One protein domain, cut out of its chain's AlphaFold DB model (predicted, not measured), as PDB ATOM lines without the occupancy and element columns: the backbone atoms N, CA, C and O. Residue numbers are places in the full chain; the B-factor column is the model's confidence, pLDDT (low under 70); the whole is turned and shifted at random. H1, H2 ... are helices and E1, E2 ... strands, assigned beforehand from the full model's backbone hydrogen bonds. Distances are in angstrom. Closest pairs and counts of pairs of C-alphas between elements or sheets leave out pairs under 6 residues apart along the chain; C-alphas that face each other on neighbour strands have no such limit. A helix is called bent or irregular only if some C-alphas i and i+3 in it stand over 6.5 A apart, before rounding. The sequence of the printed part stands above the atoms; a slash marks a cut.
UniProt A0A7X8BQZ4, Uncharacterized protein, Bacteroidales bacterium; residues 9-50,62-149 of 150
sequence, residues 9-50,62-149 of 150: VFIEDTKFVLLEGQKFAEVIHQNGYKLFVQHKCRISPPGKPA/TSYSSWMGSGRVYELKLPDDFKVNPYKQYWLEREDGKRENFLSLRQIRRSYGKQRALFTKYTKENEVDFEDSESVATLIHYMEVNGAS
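This is residues 9 to 50 and 62 to 149 of the 150 residues of an uncharacterized protein of Bacteroidales bacterium (UniProt A0A7X8BQZ4). A long ribbon of two strands, E4 and E5, runs through the middle of a strongly twisted sheet, with the short strands E1, E2 and E3 on one side of it and E6 on the other. Helices H1 and H3 pack on this sheet toward one end of the ribbon, H2 packs on H3 beyond them, and residues 68 to 73 stick out free. The 130 printed residues hold six named strands and then three named helices, in the order E1 E2 E3 E4 E5 E6 H1 H2 H3; the sheet has this same strand order and is antiparallel throughout. The class is mixed, helices and strands; the whole is loose, with a radius of gyration of the C-alphas of 18.1 A and spans of 55 by 40 by 24 A.

Find C-alpha 9 at (-38.669, -23.412, -39.368), where E1, residues 9 to 11, begins. E2 is residues 14 to 18 and E3 residues 24 to 29. From C-alpha 34 at (-30.776, -12.740, -49.595), E4 runs 31.7 A to residue 44. E5, residues 83 to 93, covers 32.1 A, and E6 is residues 99 to 102. Then come H1, residues 105 to 111, H2, residues 113 to 125, 19.3 A, and H3, residues 133 to 147, 20.3 A, ending at C-alpha 147 at (-28.079, -0.982, -59.766). H2 is irregular: C-alphas 114 and 117 are 8.3 A apart.

Start at the edge strand E1: E1 to E4 form a meander, each strand the antiparallel neighbour of the one before. Look for N 9 and O 16 at 2.8 A in the hairpin E1 and E2, N 25 and O 17 at 2.9 A in the hairpin E2 and E3, and N 26 and O 37 at 2.8 A in the hairpin E3 and E4. E4 and E5 stand at 160 degrees, with N 38 and O 89 at 2.8 A. In the hairpin E5 and E6, N 92 and O 100 are 2.9 A apart. H1 and H3 are on one face of the sheet, in two layers. H3 lies over E4 at a height over the sheet of 9.9 A; the closest C-alphas of the two are those of Val 37 and Ser 133, 7.5 A. The closest C-alphas of E6 and H1 are those of Phe 102 and Ile 108, 6.1 A. H2 is not on the sheet; it touches H3 at a steep tilt of 49 degrees, opposite ways, closest at the C-alphas of Gln 115 and Gly 147, 6.6 A. With residues 116 to 119 alone H2 only just touches H1, only at the corner, with 3 pairs of C-alphas within 8 A, the closest those of Arg 109 and Arg 116, 6.4 A. Every O i to N i+4 pair is within hydrogen-bond range in H1 and H3, and 7 of 9 in H2.

The two C-alphas farthest apart, those of Ala 50 and Ser 149, are 57.1 A apart. Residues 51 to 61 are not printed, and C-alphas 50 and 62 are 21.4 A apart across the cut; of the links printed whole, none is long. The pLDDT is under 70 at residues 21 to 22, 45 to 50, 62 to 82 and 148 to 149.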
ATOM      1  N   VAL A   9     -37.277 -23.070 -39.675       86.69
ATOM      2  CA  VAL A   9     -38.669 -23.412 -39.368       86.69
ATOM      3  C   VAL A   9     -39.520 -23.108 -40.597       86.69
ATOM      4  O   VAL A   9     -39.319 -22.084 -41.240       86.69
ATOM      5  N   PHE A  10     -40.470 -23.980 -40.916       86.81
ATOM      6  CA  PHE A  10     -41.482 -23.728 -41.940       86.81
ATOM      7  C   PHE A  10     -42.835 -23.560 -41.251       86.81
ATOM      8  O   PHE A  10     -43.201 -24.387 -40.413       86.81
ATOM      9  N   ILE A  11     -43.542 -22.480 -41.567       84.75
ATOM     10  CA  ILE A  11     -44.925 -22.249 -41.143       84.75
ATOM     11  C   ILE A  11     -45.715 -22.063 -42.427       84.75
ATOM     12  O   ILE A  11     -45.466 -21.101 -43.149       84.75
ATOM     13  N   GLU A  12     -46.617 -23.002 -42.710       88.69
ATOM     14  CA  GLU A  12     -47.273 -23.101 -44.018       88.69
ATOM     15  C   GLU A  12     -46.212 -23.114 -45.136       88.69
ATOM     16  O   GLU A  12     -45.291 -23.935 -45.084       88.69
ATOM     17  N   ASP A  13     -46.298 -22.191 -46.093       87.25
ATOM     18  CA  ASP A  13     -45.353 -22.061 -47.206       87.25
ATOM     19  C   ASP A  13     -44.207 -21.072 -46.919       87.25
ATOM     20  O   ASP A  13     -43.326 -20.853 -47.755       87.25
ATOM     21  N   THR A  14     -44.171 -20.486 -45.719       87.94
ATOM     22  CA  THR A  14     -43.175 -19.484 -45.340       87.94
ATOM     23  C   THR A  14     -41.993 -20.126 -44.620       87.94
ATOM     24  O   THR A  14     -42.128 -20.803 -43.594       87.94
ATOM     25  N   LYS A  15     -40.788 -19.870 -45.135       91.31
ATOM     26  CA  LYS A  15     -39.525 -20.320 -44.540       91.31
ATOM     27  C   LYS A  15     -38.978 -19.263 -43.587       91.31
ATOM     28  O   LYS A  15     -38.794 -18.112 -43.964       91.31
ATOM     29  N   PHE A  16     -38.606 -19.682 -42.388       91.44
ATOM     30  CA  PHE A  16     -37.935 -18.867 -41.385       91.44
ATOM     31  C   PHE A  16     -36.561 -19.448 -41.084       91.44
ATOM     32  O   PHE A  16     -36.421 -20.658 -40.927       91.44
ATOM     33  N   VAL A  17     -35.545 -18.599 -40.967       90.69
ATOM     34  CA  VAL A  17     -34.178 -19.009 -40.624       90.69
ATOM     35  C   VAL A  17     -33.670 -18.254 -39.409       90.69
ATOM     36  O   VAL A  17     -34.030 -17.094 -39.185       90.69
ATOM     37  N   LEU A  18     -32.836 -18.912 -38.611       87.19
ATOM     38  CA  LEU A  18     -32.154 -18.276 -37.497       87.19
ATOM     39  C   LEU A  18     -31.006 -17.419 -38.044       87.19
ATOM     40  O   LEU A  18     -30.031 -17.936 -38.588       87.19
ATOM     41  N   LEU A  19     -31.121 -16.097 -37.921       82.38
ATOM     42  CA  LEU A  19     -30.009 -15.197 -38.223       82.38
ATOM     43  C   LEU A  19     -29.019 -15.217 -37.051       82.38
ATOM     44  O   LEU A  19     -29.426 -15.207 -35.891       82.38
ATOM     45  N   GLU A  20     -27.721 -15.237 -37.347       71.00
ATOM     46  CA  GLU A  20     -26.650 -15.335 -36.348       71.00
ATOM     47  C   GLU A  20     -26.802 -14.293 -35.220       71.00
ATOM     48  O   GLU A  20     -26.927 -13.089 -35.469       71.00
ATOM     49  N   GLY A  21     -26.848 -14.767 -33.969       67.38
ATOM     50  CA  GLY A  21     -27.043 -13.930 -32.778       67.38
ATOM     51  C   GLY A  21     -28.441 -13.306 -32.630       67.38
ATOM     52  O   GLY A  21     -28.628 -12.435 -31.779       67.38
ATOM     53  N   GLN A  22     -29.422 -13.708 -33.444       66.31
ATOM     54  CA  GLN A  22     -30.747 -13.087 -33.515       66.31
ATOM     55  C   GLN A  22     -31.905 -14.091 -33.503       66.31
ATOM     56  O   GLN A  22     -31.726 -15.301 -33.472       66.31
ATOM     57  N   LYS A  23     -33.131 -13.552 -33.478       79.56
ATOM     58  CA  LYS A  23     -34.381 -14.309 -33.611       79.56
ATOM     59  C   LYS A  23     -34.600 -14.744 -35.064       79.56
ATOM     60  O   LYS A  23     -34.035 -14.138 -35.973       79.56
ATOM     61  N   PHE A  24     -35.486 -15.719 -35.260       87.31
ATOM     62  CA  PHE A  24     -35.951 -16.144 -36.579       87.31
ATOM     63  C   PHE A  24     -36.396 -14.959 -37.446       87.31
ATOM     64  O   PHE A  24     -37.079 -14.047 -36.972       87.31
ATOM     65  N   ALA A  25     -35.995 -14.995 -38.712       91.00
ATOM     66  CA  ALA A  25     -36.441 -14.080 -39.746       91.00
ATOM     67  C   ALA A  25     -37.058 -14.881 -40.890       91.00
ATOM     68  O   ALA A  25     -36.550 -15.938 -41.264       91.00
ATOM     69  N   GLU A  26     -38.152 -14.368 -41.426       93.56
ATOM     70  CA  GLU A  26     -38.781 -14.877 -42.633       93.56
ATOM     71  C   GLU A  26     -37.874 -14.623 -43.835       93.56
ATOM     72  O   GLU A  26     -37.255 -13.565 -43.964       93.56
ATOM     73  N   VAL A  27     -37.787 -15.616 -44.706       94.38
ATOM     74  CA  VAL A  27     -37.046 -15.574 -45.955       94.38
ATOM     75  C   VAL A  27     -37.959 -15.040 -47.049       94.38
ATOM     76  O   VAL A  27     -38.910 -15.710 -47.433       94.38
ATOM     77  N   ILE A  28     -37.608 -13.882 -47.599       94.94
ATOM     78  CA  ILE A  28     -38.342 -13.249 -48.700       94.94
ATOM     79  C   ILE A  28     -37.689 -13.567 -50.050       94.94
ATOM     80  O   ILE A  28     -38.374 -13.790 -51.040       94.94
ATOM     81  N   HIS A  29     -36.354 -13.612 -50.101       93.75
ATOM     82  CA  HIS A  29     -35.597 -13.892 -51.328       93.75
ATOM     83  C   HIS A  29     -34.247 -14.542 -51.009       93.75
ATOM     84  O   HIS A  29     -33.663 -14.226 -49.971       93.75
ATOM     85  N   GLN A  30     -33.739 -15.436 -51.872       90.62
ATOM     86  CA  GLN A  30     -32.442 -16.123 -51.673       90.62
ATOM     87  C   GLN A  30     -31.557 -16.250 -52.930       90.62
ATOM     88  O   GLN A  30     -30.494 -16.864 -52.844       90.62
ATOM     89  N   ASN A  31     -31.956 -15.697 -54.081       87.81
ATOM     90  CA  ASN A  31     -31.236 -15.892 -55.348       87.81
ATOM     91  C   ASN A  31     -30.384 -14.660 -55.705       87.81
ATOM     92  O   ASN A  31     -30.921 -13.592 -55.996       87.81
ATOM     93  N   GLY A  32     -29.056 -14.805 -55.714       89.12
ATOM     94  CA  GLY A  32     -28.108 -13.694 -55.886       89.12
ATOM     95  C   GLY A  32     -27.900 -12.940 -54.573       89.12
ATOM     96  O   GLY A  32     -26.890 -13.110 -53.903       89.12
ATOM     97  N   TYR A  33     -28.907 -12.200 -54.115       92.81
ATOM     98  CA  TYR A  33     -28.933 -11.628 -52.763       92.81
ATOM     99  C   TYR A  33     -29.917 -12.392 -51.872       92.81
ATOM    100  O   TYR A  33     -30.801 -13.105 -52.353       92.81
ATOM    101  N   LYS A  34     -29.789 -12.236 -50.554       94.44
ATOM    102  CA  LYS A  34     -30.776 -12.740 -49.595       94.44
ATOM    103  C   LYS A  34     -31.492 -11.577 -48.934       94.44
ATOM    104  O   LYS A  34     -30.854 -10.660 -48.417       94.44
ATOM    105  N   LEU A  35     -32.816 -11.635 -48.934       95.94
ATOM    106  CA  LEU A  35     -33.673 -10.682 -48.245       95.94
ATOM    107  C   LEU A  35     -34.467 -11.420 -47.177       95.94
ATOM    108  O   LEU A  35     -35.116 -12.429 -47.457       95.94
ATOM    109  N   PHE A  36     -34.433 -10.882 -45.966       95.00
ATOM    110  CA  PHE A  36     -35.178 -11.402 -44.833       95.00
ATOM    111  C   PHE A  36     -36.027 -10.308 -44.198       95.00
ATOM    112  O   PHE A  36     -35.647  -9.134 -44.216       95.00
ATOM    113  N   VAL A  37     -37.130 -10.701 -43.568       94.50
ATOM    114  CA  VAL A  37     -37.940  -9.816 -42.730       94.50
ATOM    115  C   VAL A  37     -38.075 -10.391 -41.326       94.50
ATOM    116  O   VAL A  37     -38.339 -11.570 -41.112       94.50
ATOM    117  N   GLN A  38     -37.847  -9.542 -40.333       91.50
ATOM    118  CA  GLN A  38     -38.034  -9.867 -38.932       91.50
ATOM    119  C   GLN A  38     -39.239  -9.092 -38.407       91.50
ATOM    120  O   GLN A  38     -39.243  -7.858 -38.396       91.50
ATOM    121  N   HIS A  39     -40.236  -9.828 -37.929       88.25
ATOM    122  CA  HIS A  39     -41.424  -9.268 -37.294       88.25
ATOM    123  C   HIS A  39     -41.106  -8.948 -35.833       88.25
ATOM    124  O   HIS A  39     -40.791  -9.835 -35.034       88.25
ATOM    125  N   LYS A  40     -41.121  -7.662 -35.479       84.81
ATOM    126  CA  LYS A  40     -40.792  -7.175 -34.137       84.81
ATOM    127  C   LYS A  40     -41.965  -6.417 -33.544       84.81
ATOM    128  O   LYS A  40     -42.875  -5.973 -34.229       84.81
ATOM    129  N   CYS A  41     -41.935  -6.272 -32.227       80.81
ATOM    130  CA  CYS A  41     -42.933  -5.508 -31.505       80.81
ATOM    131  C   CYS A  41     -42.265  -4.708 -30.393       80.81
ATOM    132  O   CYS A  41     -41.455  -5.236 -29.623       80.81
ATOM    133  N   ARG A  42     -42.594  -3.417 -30.318       78.75
ATOM    134  CA  ARG A  42     -42.198  -2.532 -29.227       78.75
ATOM    135  C   ARG A  42     -43.395  -2.321 -28.313       78.75
ATOM    136  O   ARG A  42     -44.430  -1.830 -28.749       78.75
ATOM    137  N   ILE A  43     -43.217  -2.656 -27.043       75.38
ATOM    138  CA  ILE A  43     -44.200  -2.401 -25.994       75.38
ATOM    139  C   ILE A  43     -43.751  -1.140 -25.255       75.38
ATOM    140  O   ILE A  43     -42.617  -1.075 -24.775       75.38
ATOM    141  N   SER A  44     -44.618  -0.135 -25.195       74.12
ATOM    142  CA  SER A  44     -44.365   1.117 -24.482       74.12
ATOM    143  C   SER A  44     -45.307   1.213 -23.276       74.12
ATOM    144  O   SER A  44     -46.522   1.196 -23.484       74.12
ATOM    145  N   PRO A  45     -44.782   1.315 -22.039       67.00
ATOM    146  CA  PRO A  45     -45.614   1.463 -20.850       67.00
ATOM    147  C   PRO A  45     -46.340   2.818 -20.835       67.00
ATOM    148  O   PRO A  45     -45.864   3.775 -21.466       67.00
ATOM    149  N   PRO A  46     -47.449   2.934 -20.085       64.62
ATOM    150  CA  PRO A  46     -48.056   4.227 -19.796       64.62
ATOM    151  C   PRO A  46     -47.034   5.140 -19.109       64.62
ATOM    152  O   PRO A  46     -46.231   4.706 -18.278       64.62
ATOM    153  N   GLY A  47     -47.031   6.425 -19.470       58.44
ATOM    154  CA  GLY A  47     -46.169   7.400 -18.805       58.44
ATOM    155  C   GLY A  47     -46.512   7.475 -17.316       58.44
ATOM    156  O   GLY A  47     -47.675   7.662 -16.968       58.44
ATOM    157  N   LYS A  48     -45.520   7.345 -16.425       50.12
ATOM    158  CA  LYS A  48     -45.741   7.585 -14.990       50.12
ATOM    159  C   LYS A  48     -46.117   9.061 -14.785       50.12
ATOM    160  O   LYS A  48     -45.421   9.918 -15.341       50.12
ATOM    161  N   PRO A  49     -47.154   9.391 -13.993       43.31
ATOM    162  CA  PRO A  49     -47.408  10.777 -13.623       43.31
ATOM    163  C   PRO A  49     -46.215  11.287 -12.808       43.31
ATOM    164  O   PRO A  49     -45.831  10.692 -11.802       43.31
ATOM    165  N   ALA A  50     -45.579  12.360 -13.272       41.78
ATOM    166  CA  ALA A  50     -44.536  13.025 -12.507       41.78
ATOM    167  C   ALA A  50     -45.163  13.851 -11.381       41.78
ATOM    168  O   ALA A  50     -46.170  14.522 -11.596       41.78
ATOM    169  N   THR A  62     -38.156  -3.773 -21.731       41.56
ATOM    170  CA  THR A  62     -38.091  -5.234 -21.619       41.56
ATOM    171  C   THR A  62     -39.125  -5.825 -22.570       41.56
ATOM    172  O   THR A  62     -40.316  -5.848 -22.266       41.56
ATOM    173  N   SER A  63     -38.691  -6.273 -23.747       39.34
ATOM    174  CA  SER A  63     -39.542  -7.015 -24.683       39.34
ATOM    175  C   SER A  63     -39.850  -8.413 -24.134       39.34
ATOM    176  O   SER A  63     -39.220  -9.392 -24.528       39.34
ATOM    177  N   TYR A  64     -40.828  -8.528 -23.237       39.81
ATOM    178  CA  TYR A  64     -41.417  -9.819 -22.883       39.81
ATOM    179  C   TYR A  64     -42.400 -10.219 -23.986       39.81
ATOM    180  O   TYR A  64     -43.409  -9.556 -24.187       39.81
ATOM    181  N   SER A  65     -42.074 -11.270 -24.745       41.62
ATOM    182  CA  SER A  65     -42.958 -11.819 -25.796       41.62
ATOM    183  C   SER A  65     -43.428 -13.251 -25.515       41.62
ATOM    184  O   SER A  65     -44.135 -13.828 -26.327       41.62
ATOM    185  N   SER A  66     -43.076 -13.829 -24.367       39.78
ATOM    186  CA  SER A  66     -43.723 -15.015 -23.785       39.78
ATOM    187  C   SER A  66     -43.017 -15.377 -22.481       39.78
ATOM    188  O   SER A  66     -41.795 -15.256 -22.382       39.78
ATOM    189  N   TRP A  67     -43.770 -15.830 -21.477       38.06
ATOM    190  CA  TRP A  67     -43.205 -16.542 -20.333       38.06
ATOM    191  C   TRP A  67     -43.703 -17.980 -20.406       38.06
ATOM    192  O   TRP A  67     -44.900 -18.240 -20.311       38.06
ATOM    193  N   MET A  68     -42.785 -18.910 -20.658       36.78
ATOM    194  CA  MET A  68     -43.092 -20.331 -20.744       36.78
ATOM    195  C   MET A  68     -42.840 -20.961 -19.375       36.78
ATOM    196  O   MET A  68     -41.703 -21.244 -19.009       36.78
ATOM    197  N   GLY A  69     -43.914 -21.132 -18.609       36.94
ATOM    198  CA  GLY A  69     -43.928 -21.886 -17.361       36.94
ATOM    199  C   GLY A  69     -45.012 -22.956 -17.429       36.94
ATOM    200  O   GLY A  69     -46.186 -22.639 -17.592       36.94
ATOM    201  N   SER A  70     -44.618 -24.225 -17.309       39.41
ATOM    202  CA  SER A  70     -45.529 -25.343 -17.005       39.41
ATOM    203  C   SER A  70     -46.579 -25.706 -18.071       39.41
ATOM    204  O   SER A  70     -47.704 -26.066 -17.732       39.41
ATOM    205  N   GLY A  71     -46.232 -25.648 -19.363       43.09
ATOM    206  CA  GLY A  71     -47.037 -26.267 -20.434       43.09
ATOM    207  C   GLY A  71     -48.397 -25.614 -20.717       43.09
ATOM    208  O   GLY A  71     -49.230 -26.216 -21.391       43.09
ATOM    209  N   ARG A  72     -48.635 -24.395 -20.225       34.56
ATOM    210  CA  ARG A  72     -49.833 -23.603 -20.521       34.56
ATOM    211  C   ARG A  72     -49.424 -22.239 -21.057       34.56
ATOM    212  O   ARG A  72     -48.672 -21.513 -20.413       34.56
ATOM    213  N   VAL A  73     -49.919 -21.905 -22.245       43.56
ATOM    214  CA  VAL A  73     -49.839 -20.548 -22.789       43.56
ATOM    215  C   VAL A  73     -50.889 -19.727 -22.051       43.56
ATOM    216  O   VAL A  73     -52.084 -19.942 -22.234       43.56
ATOM    217  N   TYR A  74     -50.453 -18.836 -21.166       40.06
ATOM    218  CA  TYR A  74     -51.346 -17.854 -20.557       40.06
ATOM    219  C   TYR A  74     -51.542 -16.691 -21.529       40.06
ATOM    220  O   TYR A  74     -50.576 -16.193 -22.109       40.06
ATOM    221  N   GLU A  75     -52.793 -16.261 -21.702       47.69
ATOM    222  CA  GLU A  75     -53.131 -15.061 -22.462       47.69
ATOM    223  C   GLU A  75     -52.556 -13.844 -21.720       47.69
ATOM    224  O   GLU A  75     -53.105 -13.369 -20.727       47.69
ATOM    225  N   LEU A  76     -51.395 -13.363 -22.172       52.53
ATOM    226  CA  LEU A  76     -50.786 -12.121 -21.701       52.53
ATOM    227  C   LEU A  76     -51.538 -10.951 -22.341       52.53
ATOM    228  O   LEU A  76     -50.993 -10.263 -23.204       52.53
ATOM    229  N   LYS A  77     -52.806 -10.740 -21.965       54.50
ATOM    230  CA  LYS A  77     -53.473  -9.478 -22.296       54.50
ATOM    231  C   LYS A  77     -52.662  -8.370 -21.643       54.50
ATOM    232  O   LYS A  77     -52.595  -8.273 -20.418       54.50
ATOM    233  N   LEU A  78     -51.972  -7.598 -22.476       57.69
ATOM    234  CA  LEU A  78     -51.309  -6.389 -22.028       57.69
ATOM    235  C   LEU A  78     -52.404  -5.451 -21.504       57.69
ATOM    236  O   LEU A  78     -53.425  -5.319 -22.179       57.69
ATOM    237  N   PRO A  79     -52.235  -4.853 -20.315       64.94
ATOM    238  CA  PRO A  79     -53.182  -3.864 -19.816       64.94
ATOM    239  C   PRO A  79     -53.417  -2.752 -20.856       64.94
ATOM    240  O   PRO A  79     -52.490  -2.392 -21.585       64.94
ATOM    241  N   ASP A  80     -54.643  -2.219 -20.931       62.41
ATOM    242  CA  ASP A  80     -55.083  -1.280 -21.986       62.41
ATOM    243  C   ASP A  80     -54.232  -0.001 -22.085       62.41
ATOM    244  O   ASP A  80     -54.222   0.696 -23.100       62.41
ATOM    245  N   ASP A  81     -53.507   0.330 -21.020       69.12
ATOM    246  CA  ASP A  81     -52.654   1.505 -20.913       69.12
ATOM    247  C   ASP A  81     -51.258   1.311 -21.547       69.12
ATOM    248  O   ASP A  81     -50.494   2.275 -21.684       69.12
ATOM    249  N   PHE A  82     -50.934   0.100 -22.015       69.81
ATOM    250  CA  PHE A  82     -49.732  -0.187 -22.794       69.81
ATOM    251  C   PHE A  82     -49.956   0.022 -24.293       69.81
ATOM    252  O   PHE A  82     -50.883  -0.508 -24.900       69.81
ATOM    253  N   LYS A  83     -49.020   0.721 -24.943       75.56
ATOM    254  CA  LYS A  83     -49.014   0.850 -26.406       75.56
ATOM    255  C   LYS A  83     -48.183  -0.261 -27.036       75.56
ATOM    256  O   LYS A  83     -46.973  -0.340 -26.809       75.56
ATOM    257  N   VAL A  84     -48.831  -1.078 -27.859       76.44
ATOM    258  CA  VAL A  84     -48.208  -2.140 -28.654       76.44
ATOM    259  C   VAL A  84     -47.957  -1.611 -30.058       76.44
ATOM    260  O   VAL A  84     -48.894  -1.239 -30.753       76.44
ATOM    261  N   ASN A  85     -46.694  -1.571 -30.474       81.81
ATOM    262  CA  ASN A  85     -46.299  -1.101 -31.798       81.81
ATOM    263  C   ASN A  85     -45.530  -2.217 -32.523       81.81
ATOM    264  O   ASN A  85     -44.312  -2.340 -32.327       81.81
ATOM    265  N   PRO A  86     -46.217  -3.062 -33.311       85.06
ATOM    266  CA  PRO A  86     -45.574  -3.965 -34.257       85.06
ATOM    267  C   PRO A  86     -44.776  -3.166 -35.292       85.06
ATOM    268  O   PRO A  86     -45.172  -2.065 -35.662       85.06
ATOM    269  N   TYR A  87     -43.638  -3.698 -35.725       88.88
ATOM    270  CA  TYR A  87     -42.834  -3.117 -36.795       88.88
ATOM    271  C   TYR A  87     -41.998  -4.190 -37.485       88.88
ATOM    272  O   TYR A  87     -41.614  -5.196 -36.876       88.88
ATOM    273  N   LYS A  88     -41.664  -3.945 -38.751       92.19
ATOM    274  CA  LYS A  88     -40.798  -4.823 -39.536       92.19
ATOM    275  C   LYS A  88     -39.359  -4.320 -39.546       92.19
ATOM    276  O   LYS A  88     -39.082  -3.123 -39.606       92.19
ATOM    277  N   GLN A  89     -38.422  -5.259 -39.483       93.38
ATOM    278  CA  GLN A  89     -37.006  -5.008 -39.717       93.38
ATOM    279  C   GLN A  89     -36.535  -5.886 -40.872       93.38
ATOM    280  O   GLN A  89     -36.541  -7.109 -40.758       93.38
ATOM    281  N   TYR A  90     -36.092  -5.265 -41.958       95.56
ATOM    282  CA  TYR A  90     -35.566  -5.982 -43.116       95.56
ATOM    283  C   TYR A  90     -34.061  -6.176 -42.990       95.56
ATOM    284  O   TYR A  90     -33.362  -5.320 -42.444       95.56
ATOM    285  N   TRP A  91     -33.568  -7.291 -43.515       94.88
ATOM    286  CA  TRP A  91     -32.151  -7.621 -43.592       94.88
ATOM    287  C   TRP A  91     -31.794  -7.980 -45.027       94.88
ATOM    288  O   TRP A  91     -32.421  -8.863 -45.606       94.88
ATOM    289  N   LEU A  92     -30.781  -7.320 -45.575       95.06
ATOM    290  CA  LEU A  92     -30.261  -7.580 -46.911       95.06
ATOM    291  C   LEU A  92     -28.836  -8.104 -46.790       95.06
ATOM    292  O   LEU A  92     -27.985  -7.440 -46.204       95.06
ATOM    293  N   GLU A  93     -28.586  -9.281 -47.343       93.31
ATOM    294  CA  GLU A  93     -27.258  -9.869 -47.486       93.31
ATOM    295  C   GLU A  93     -26.927  -9.952 -48.974       93.31
ATOM    296  O   GLU A  93     -27.625 -10.631 -49.728       93.31
ATOM    297  N   ARG A  94     -25.893  -9.226 -49.403       91.50
ATOM    298  CA  ARG A  94     -25.418  -9.243 -50.793       91.50
ATOM    299  C   ARG A  94     -24.413 -10.381 -51.009       91.50
ATOM    300  O   ARG A  94     -23.928 -10.977 -50.050       91.50
ATOM    301  N   GLU A  95     -24.073 -10.661 -52.267       86.81
ATOM    302  CA  GLU A  95     -23.124 -11.728 -52.643       86.81
ATOM    303  C   GLU A  95     -21.738 -11.582 -52.000       86.81
ATOM    304  O   GLU A  95     -21.071 -12.576 -51.731       86.81
ATOM    305  N   ASP A  96     -21.321 -10.350 -51.693       86.06
ATOM    306  CA  ASP A  96     -20.058 -10.060 -51.003       86.06
ATOM    307  C   ASP A  96     -20.080 -10.413 -49.503       86.06
ATOM    308  O   ASP A  96     -19.114 -10.151 -48.783       86.06
ATOM    309  N   GLY A  97     -21.186 -10.986 -49.016       84.12
ATOM    310  CA  GLY A  97     -21.398 -11.360 -47.624       84.12
ATOM    311  C   GLY A  97     -21.707 -10.174 -46.709       84.12
ATOM    312  O   GLY A  97     -21.908 -10.373 -45.507       84.12
ATOM    313  N   LYS A  98     -21.773  -8.937 -47.227       88.75
ATOM    314  CA  LYS A  98     -22.168  -7.786 -46.412       88.75
ATOM    315  C   LYS A  98     -23.652  -7.861 -46.107       88.75
ATOM    316  O   LYS A  98     -24.493  -7.926 -47.005       88.75
ATOM    317  N   ARG A  99     -23.958  -7.790 -44.812       89.81
ATOM    318  CA  ARG A  99     -25.319  -7.776 -44.294       89.81
ATOM    319  C   ARG A  99     -25.665  -6.404 -43.726       89.81
ATOM    320  O   ARG A  99     -24.981  -5.896 -42.840       89.81
ATOM    321  N   GLU A 100     -26.757  -5.829 -44.204       93.00
ATOM    322  CA  GLU A 100     -27.312  -4.557 -43.745       93.00
ATOM    323  C   GLU A 100     -28.729  -4.770 -43.202       93.00
ATOM    324  O   GLU A 100     -29.424  -5.701 -43.610       93.00
ATOM    325  N   ASN A 101     -29.170  -3.914 -42.276       92.75
ATOM    326  CA  ASN A 101     -30.556  -3.909 -41.813       92.75
ATOM    327  C   ASN A 101     -31.237  -2.566 -42.022       92.75
ATOM    328  O   ASN A 101     -30.597  -1.512 -42.024       92.75
ATOM    329  N   PHE A 102     -32.558  -2.631 -42.159       95.75
ATOM    330  CA  PHE A 102     -33.401  -1.483 -42.422       95.75
ATOM    331  C   PHE A 102     -34.647  -1.512 -41.535       95.75
ATOM    332  O   PHE A 102     -35.382  -2.493 -41.482       95.75
ATOM    333  N   LEU A 103     -34.888  -0.388 -40.866       94.06
ATOM    334  CA  LEU A 103     -36.075  -0.047 -40.079       94.06
ATOM    335  C   LEU A 103     -36.894   1.072 -40.747       94.06
ATOM    336  O   LEU A 103     -37.821   1.602 -40.149       94.06
ATOM    337  N   SER A 104     -36.485   1.523 -41.938       95.56
ATOM    338  CA  SER A 104     -37.226   2.511 -42.732       95.56
ATOM    339  C   SER A 104     -36.731   2.570 -44.179       95.56
ATOM    340  O   SER A 104     -35.553   2.311 -44.455       95.56
ATOM    341  N   LEU A 105     -37.576   3.078 -45.085       94.19
ATOM    342  CA  LEU A 105     -37.200   3.400 -46.473       94.19
ATOM    343  C   LEU A 105     -36.007   4.354 -46.572       94.19
ATOM    344  O   LEU A 105     -35.191   4.256 -47.488       94.19
ATOM    345  N   ARG A 106     -35.848   5.271 -45.610       94.00
ATOM    346  CA  ARG A 106     -34.709   6.200 -45.585       94.00
ATOM    347  C   ARG A 106     -33.377   5.469 -45.409       94.00
ATOM    348  O   ARG A 106     -32.373   5.919 -45.964       94.00
ATOM    349  N   GLN A 107     -33.350   4.390 -44.627       95.81
ATOM    350  CA  GLN A 107     -32.144   3.581 -44.449       95.81
ATOM    351  C   GLN A 107     -31.836   2.780 -45.720       95.81
ATOM    352  O   GLN A 107     -30.689   2.807 -46.158       95.81
ATOM    353  N   ILE A 108     -32.857   2.225 -46.385       94.88
ATOM    354  CA  ILE A 108     -32.699   1.577 -47.700       94.88
ATOM    355  C   ILE A 108     -32.114   2.577 -48.714       94.88
ATOM    356  O   ILE A 108     -31.083   2.324 -49.333       94.88
ATOM    357  N   ARG A 109     -32.686   3.784 -48.813       94.25
ATOM    358  CA  ARG A 109     -32.176   4.852 -49.692       94.25
ATOM    359  C   ARG A 109     -30.716   5.226 -49.410       94.25
ATOM    360  O   ARG A 109     -29.997   5.643 -50.319       94.25
ATOM    361  N   ARG A 110     -30.279   5.165 -48.146       93.19
ATOM    362  CA  ARG A 110     -28.875   5.422 -47.783       93.19
ATOM    363  C   ARG A 110     -27.955   4.302 -48.256       93.19
ATOM    364  O   ARG A 110     -26.871   4.644 -48.718       93.19
ATOM    365  N   SER A 111     -28.393   3.045 -48.169       92.38
ATOM    366  CA  SER A 111     -27.650   1.884 -48.679       92.38
ATOM    367  C   SER A 111     -27.345   2.041 -50.171       92.38
ATOM    368  O   SER A 111     -26.193   1.966 -50.588       92.38
ATOM    369  N   TYR A 112     -28.343   2.442 -50.965       91.94
ATOM    370  CA  TYR A 112     -28.182   2.701 -52.402       91.94
ATOM    371  C   TYR A 112     -27.677   4.117 -52.720       91.94
ATOM    372  O   TYR A 112     -28.162   4.785 -53.635       91.94
ATOM    373  N   GLY A 113     -26.689   4.611 -51.967       87.81
ATOM    374  CA  GLY A 113     -26.198   5.991 -52.054       87.81
ATOM    375  C   GLY A 113     -25.834   6.463 -53.471       87.81
ATOM    376  O   GLY A 113     -26.152   7.601 -53.822       87.81
ATOM    377  N   LYS A 114     -25.238   5.589 -54.295       89.00
ATOM    378  CA  LYS A 114     -24.868   5.880 -55.694       89.00
ATOM    379  C   LYS A 114     -26.075   5.976 -56.640       89.00
ATOM    380  O   LYS A 114     -26.029   6.709 -57.617       89.00
ATOM    381  N   GLN A 115     -27.173   5.293 -56.324       91.00
ATOM    382  CA  GLN A 115     -28.349   5.135 -57.191       91.00
ATOM    383  C   GLN A 115     -29.586   5.843 -56.614       91.00
ATOM    384  O   GLN A 115     -30.730   5.460 -56.847       91.00
ATOM    385  N   ARG A 116     -29.380   6.918 -55.842       90.94
ATOM    386  CA  ARG A 116     -30.474   7.651 -55.178       90.94
ATOM    387  C   ARG A 116     -31.529   8.191 -56.140       90.94
ATOM    388  O   ARG A 116     -32.690   8.287 -55.744       90.94
ATOM    389  N   ALA A 117     -31.133   8.582 -57.351       91.81
ATOM    390  CA  ALA A 117     -32.059   9.070 -58.370       91.81
ATOM    391  C   ALA A 117     -33.017   7.956 -58.818       91.81
ATOM    392  O   ALA A 117     -34.229   8.155 -58.801       91.81
ATOM    393  N   LEU A 118     -32.465   6.772 -59.105       93.94
ATOM    394  CA  LEU A 118     -33.205   5.564 -59.465       93.94
ATOM    395  C   LEU A 118     -34.186   5.161 -58.355       93.94
ATOM    396  O   LEU A 118     -35.380   5.024 -58.609       93.94
ATOM    397  N   PHE A 119     -33.698   5.101 -57.111       95.12
ATOM    398  CA  PHE A 119     -34.520   4.822 -55.932       95.12
ATOM    399  C   PHE A 119     -35.698   5.795 -55.819       95.12
ATOM    400  O   PHE A 119     -36.844   5.387 -55.678       95.12
ATOM    401  N   THR A 120     -35.416   7.101 -55.903       93.75
ATOM    402  CA  THR A 120     -36.436   8.145 -55.715       93.75
ATOM    403  C   THR A 120     -37.506   8.069 -56.799       93.75
ATOM    404  O   THR A 120     -38.690   8.196 -56.487       93.75
ATOM    405  N   LYS A 121     -37.102   7.830 -58.054       94.56
ATOM    406  CA  LYS A 121     -38.024   7.647 -59.176       94.56
ATOM    407  C   LYS A 121     -38.962   6.465 -58.920       94.56
ATOM    408  O   LYS A 121     -40.172   6.660 -58.899       94.56
ATOM    409  N   TYR A 122     -38.405   5.292 -58.616       95.38
ATOM    410  CA  TYR A 122     -39.194   4.086 -58.373       95.38
ATOM    411  C   TYR A 122     -40.176   4.257 -57.209       95.38
ATOM    412  O   TYR A 122     -41.358   3.956 -57.355       95.38
ATOM    413  N   THR A 123     -39.718   4.803 -56.076       94.19
ATOM    414  CA  THR A 123     -40.586   5.000 -54.902       94.19
ATOM    415  C   THR A 123     -41.731   5.979 -55.145       94.19
ATOM    416  O   THR A 123     -42.750   5.887 -54.474       94.19
ATOM    417  N   LYS A 124     -41.570   6.916 -56.090       93.12
ATOM    418  CA  LYS A 124     -42.618   7.873 -56.455       93.12
ATOM    419  C   LYS A 124     -43.642   7.259 -57.412       93.12
ATOM    420  O   LYS A 124     -44.809   7.610 -57.333       93.12
ATOM    421  N   GLU A 125     -43.199   6.392 -58.316       94.69
ATOM    422  CA  GLU A 125     -44.055   5.756 -59.325       94.69
ATOM    423  C   GLU A 125     -44.861   4.576 -58.763       94.69
ATOM    424  O   GLU A 125     -45.963   4.331 -59.236       94.69
ATOM    425  N   ASN A 126     -44.332   3.871 -57.756       93.75
ATOM    426  CA  ASN A 126     -44.912   2.622 -57.241       93.75
ATOM    427  C   ASN A 126     -45.459   2.731 -55.806       93.75
ATOM    428  O   ASN A 126     -45.781   1.707 -55.220       93.75
ATOM    429  N   GLU A 127     -45.505   3.942 -55.231       91.69
ATOM    430  CA  GLU A 127     -46.037   4.211 -53.878       91.69
ATOM    431  C   GLU A 127     -45.568   3.198 -52.818       91.69
ATOM    432  O   GLU A 127     -46.364   2.583 -52.115       91.69
ATOM    433  N   VAL A 128     -44.249   3.001 -52.723       93.62
ATOM    434  CA  VAL A 128     -43.681   1.928 -51.894       93.62
ATOM    435  C   VAL A 128     -44.060   2.091 -50.421       93.62
ATOM    436  O   VAL A 128     -43.712   3.099 -49.797       93.62
ATOM    437  N   ASP A 129     -44.669   1.051 -49.854       93.25
ATOM    438  CA  ASP A 129     -44.961   0.938 -48.428       93.25
ATOM    439  C   ASP A 129     -43.886   0.086 -47.741       93.25
ATOM    440  O   ASP A 129     -43.539  -1.005 -48.183       93.25
ATOM    441  N   PHE A 130     -43.330   0.592 -46.642       93.38
ATOM    442  CA  PHE A 130     -42.334  -0.141 -45.865       93.38
ATOM    443  C   PHE A 130     -42.950  -1.275 -45.037       93.38
ATOM    444  O   PHE A 130     -42.280  -2.273 -44.748       93.38
ATOM    445  N   GLU A 131     -44.208  -1.113 -44.630       91.25
ATOM    446  CA  GLU A 131     -44.919  -2.116 -43.845       91.25
ATOM    447  C   GLU A 131     -45.406  -3.278 -44.717       91.25
ATOM    448  O   GLU A 131     -45.632  -4.371 -44.195       91.25
ATOM    449  N   ASP A 132     -45.472  -3.108 -46.038       94.19
ATOM    450  CA  ASP A 132     -45.696  -4.201 -46.977       94.19
ATOM    451  C   ASP A 132     -44.372  -4.870 -47.386       94.19
ATOM    452  O   ASP A 132     -43.460  -4.262 -47.949       94.19
ATOM    453  N   SER A 133     -44.264  -6.168 -47.101       93.25
ATOM    454  CA  SER A 133     -43.049  -6.933 -47.388       93.25
ATOM    455  C   SER A 133     -42.871  -7.215 -48.873       93.25
ATOM    456  O   SER A 133     -41.726  -7.282 -49.320       93.25
ATOM    457  N   GLU A 134     -43.957  -7.303 -49.640       93.75
ATOM    458  CA  GLU A 134     -43.893  -7.466 -51.091       93.75
ATOM    459  C   GLU A 134     -43.446  -6.162 -51.769       93.75
ATOM    460  O   GLU A 134     -42.534  -6.168 -52.601       93.75
ATOM    461  N   SER A 135     -43.986  -5.018 -51.334       95.81
ATOM    462  CA  SER A 135     -43.537  -3.692 -51.777       95.81
ATOM    463  C   SER A 135     -42.042  -3.446 -51.507       95.81
ATOM    464  O   SER A 135     -41.304  -2.966 -52.374       95.81
ATOM    465  N   VAL A 136     -41.529  -3.849 -50.339       96.50
ATOM    466  CA  VAL A 136     -40.086  -3.754 -50.048       96.50
ATOM    467  C   VAL A 136     -39.270  -4.747 -50.881       96.50
ATOM    468  O   VAL A 136     -38.184  -4.394 -51.351       96.50
ATOM    469  N   ALA A 137     -39.768  -5.969 -51.090       96.00
ATOM    470  CA  ALA A 137     -39.090  -6.982 -51.895       96.00
ATOM    471  C   ALA A 137     -38.922  -6.540 -53.352       96.00
ATOM    472  O   ALA A 137     -37.821  -6.630 -53.898       96.00
ATOM    473  N   THR A 138     -39.987  -6.011 -53.954       96.19
ATOM    474  CA  THR A 138     -39.996  -5.513 -55.336       96.19
ATOM    475  C   THR A 138     -39.089  -4.295 -55.503       96.19
ATOM    476  O   THR A 138     -38.298  -4.253 -56.449       96.19
ATOM    477  N   LEU A 139     -39.092  -3.361 -54.542       96.31
ATOM    478  CA  LEU A 139     -38.144  -2.245 -54.508       96.31
ATOM    479  C   LEU A 139     -36.690  -2.734 -54.453       96.31
ATOM    480  O   LEU A 139     -35.861  -2.279 -55.239       96.31
ATOM    481  N   ILE A 140     -36.355  -3.632 -53.523       95.56
ATOM    482  CA  ILE A 140     -34.983  -4.139 -53.382       95.56
ATOM    483  C   ILE A 140     -34.564  -4.890 -54.643       95.56
ATOM    484  O   ILE A 140     -33.469  -4.650 -55.142       95.56
ATOM    485  N   HIS A 141     -35.443  -5.718 -55.202       94.94
ATOM    486  CA  HIS A 141     -35.186  -6.415 -56.455       94.94
ATOM    487  C   HIS A 141     -34.873  -5.447 -57.595       94.94
ATOM    488  O   HIS A 141     -33.856  -5.591 -58.273       94.94
ATOM    489  N   TYR A 142     -35.701  -4.416 -57.764       95.12
ATOM    490  CA  TYR A 142     -35.480  -3.388 -58.771       95.12
ATOM    491  C   TYR A 142     -34.119  -2.703 -58.600       95.12
ATOM    492  O   TYR A 142     -33.408  -2.500 -59.588       95.12
ATOM    493  N   MET A 143     -33.738  -2.376 -57.364       94.31
ATOM    494  CA  MET A 143     -32.458  -1.732 -57.065       94.31
ATOM    495  C   MET A 143     -31.260  -2.658 -57.295       94.31
ATOM    496  O   MET A 143     -30.267  -2.212 -57.857       94.31
ATOM    497  N   GLU A 144     -31.335  -3.931 -56.911       92.00
ATOM    498  CA  GLU A 144     -30.234  -4.886 -57.101       92.00
ATOM    499  C   GLU A 144     -30.046  -5.240 -58.591       92.00
ATOM    500  O   GLU A 144     -28.914  -5.284 -59.071       92.00
ATOM    501  N   VAL A 145     -31.130  -5.380 -59.368       90.75
ATOM    502  CA  VAL A 145     -31.058  -5.683 -60.813       90.75
ATOM    503  C   VAL A 145     -30.584  -4.486 -61.638       90.75
ATOM    504  O   VAL A 145     -29.715  -4.627 -62.494       90.75
ATOM    505  N   ASN A 146     -31.138  -3.294 -61.406       88.31
ATOM    506  CA  ASN A 146     -30.800  -2.114 -62.214       88.31
ATOM    507  C   ASN A 146     -29.551  -1.390 -61.698       88.31
ATOM    508  O   ASN A 146     -28.912  -0.630 -62.430       88.31
ATOM    509  N   GLY A 147     -29.190  -1.628 -60.439       71.88
ATOM    510  CA  GLY A 147     -28.079  -0.982 -59.766       71.88
ATOM    511  C   GLY A 147     -26.698  -1.548 -60.070       71.88
ATOM    512  O   GLY A 147     -25.715  -0.822 -59.934       71.88
ATOM    513  N   ALA A 148     -26.612  -2.803 -60.510       58.72
ATOM    514  CA  ALA A 148     -25.355  -3.448 -60.893       58.72
ATOM    515  C   ALA A 148     -24.737  -2.885 -62.195       58.72
ATOM    516  O   ALA A 148     -23.639  -3.278 -62.578       58.72
ATOM    517  N   SER A 149     -25.424  -1.954 -62.866       41.91
ATOM    518  CA  SER A 149     -25.080  -1.443 -64.202       41.91
ATOM    519  C   SER A 149     -24.182  -0.192 -64.223       41.91
ATOM    520  O   SER A 149     -23.970   0.359 -65.303       41.91
TER     521      SER A 149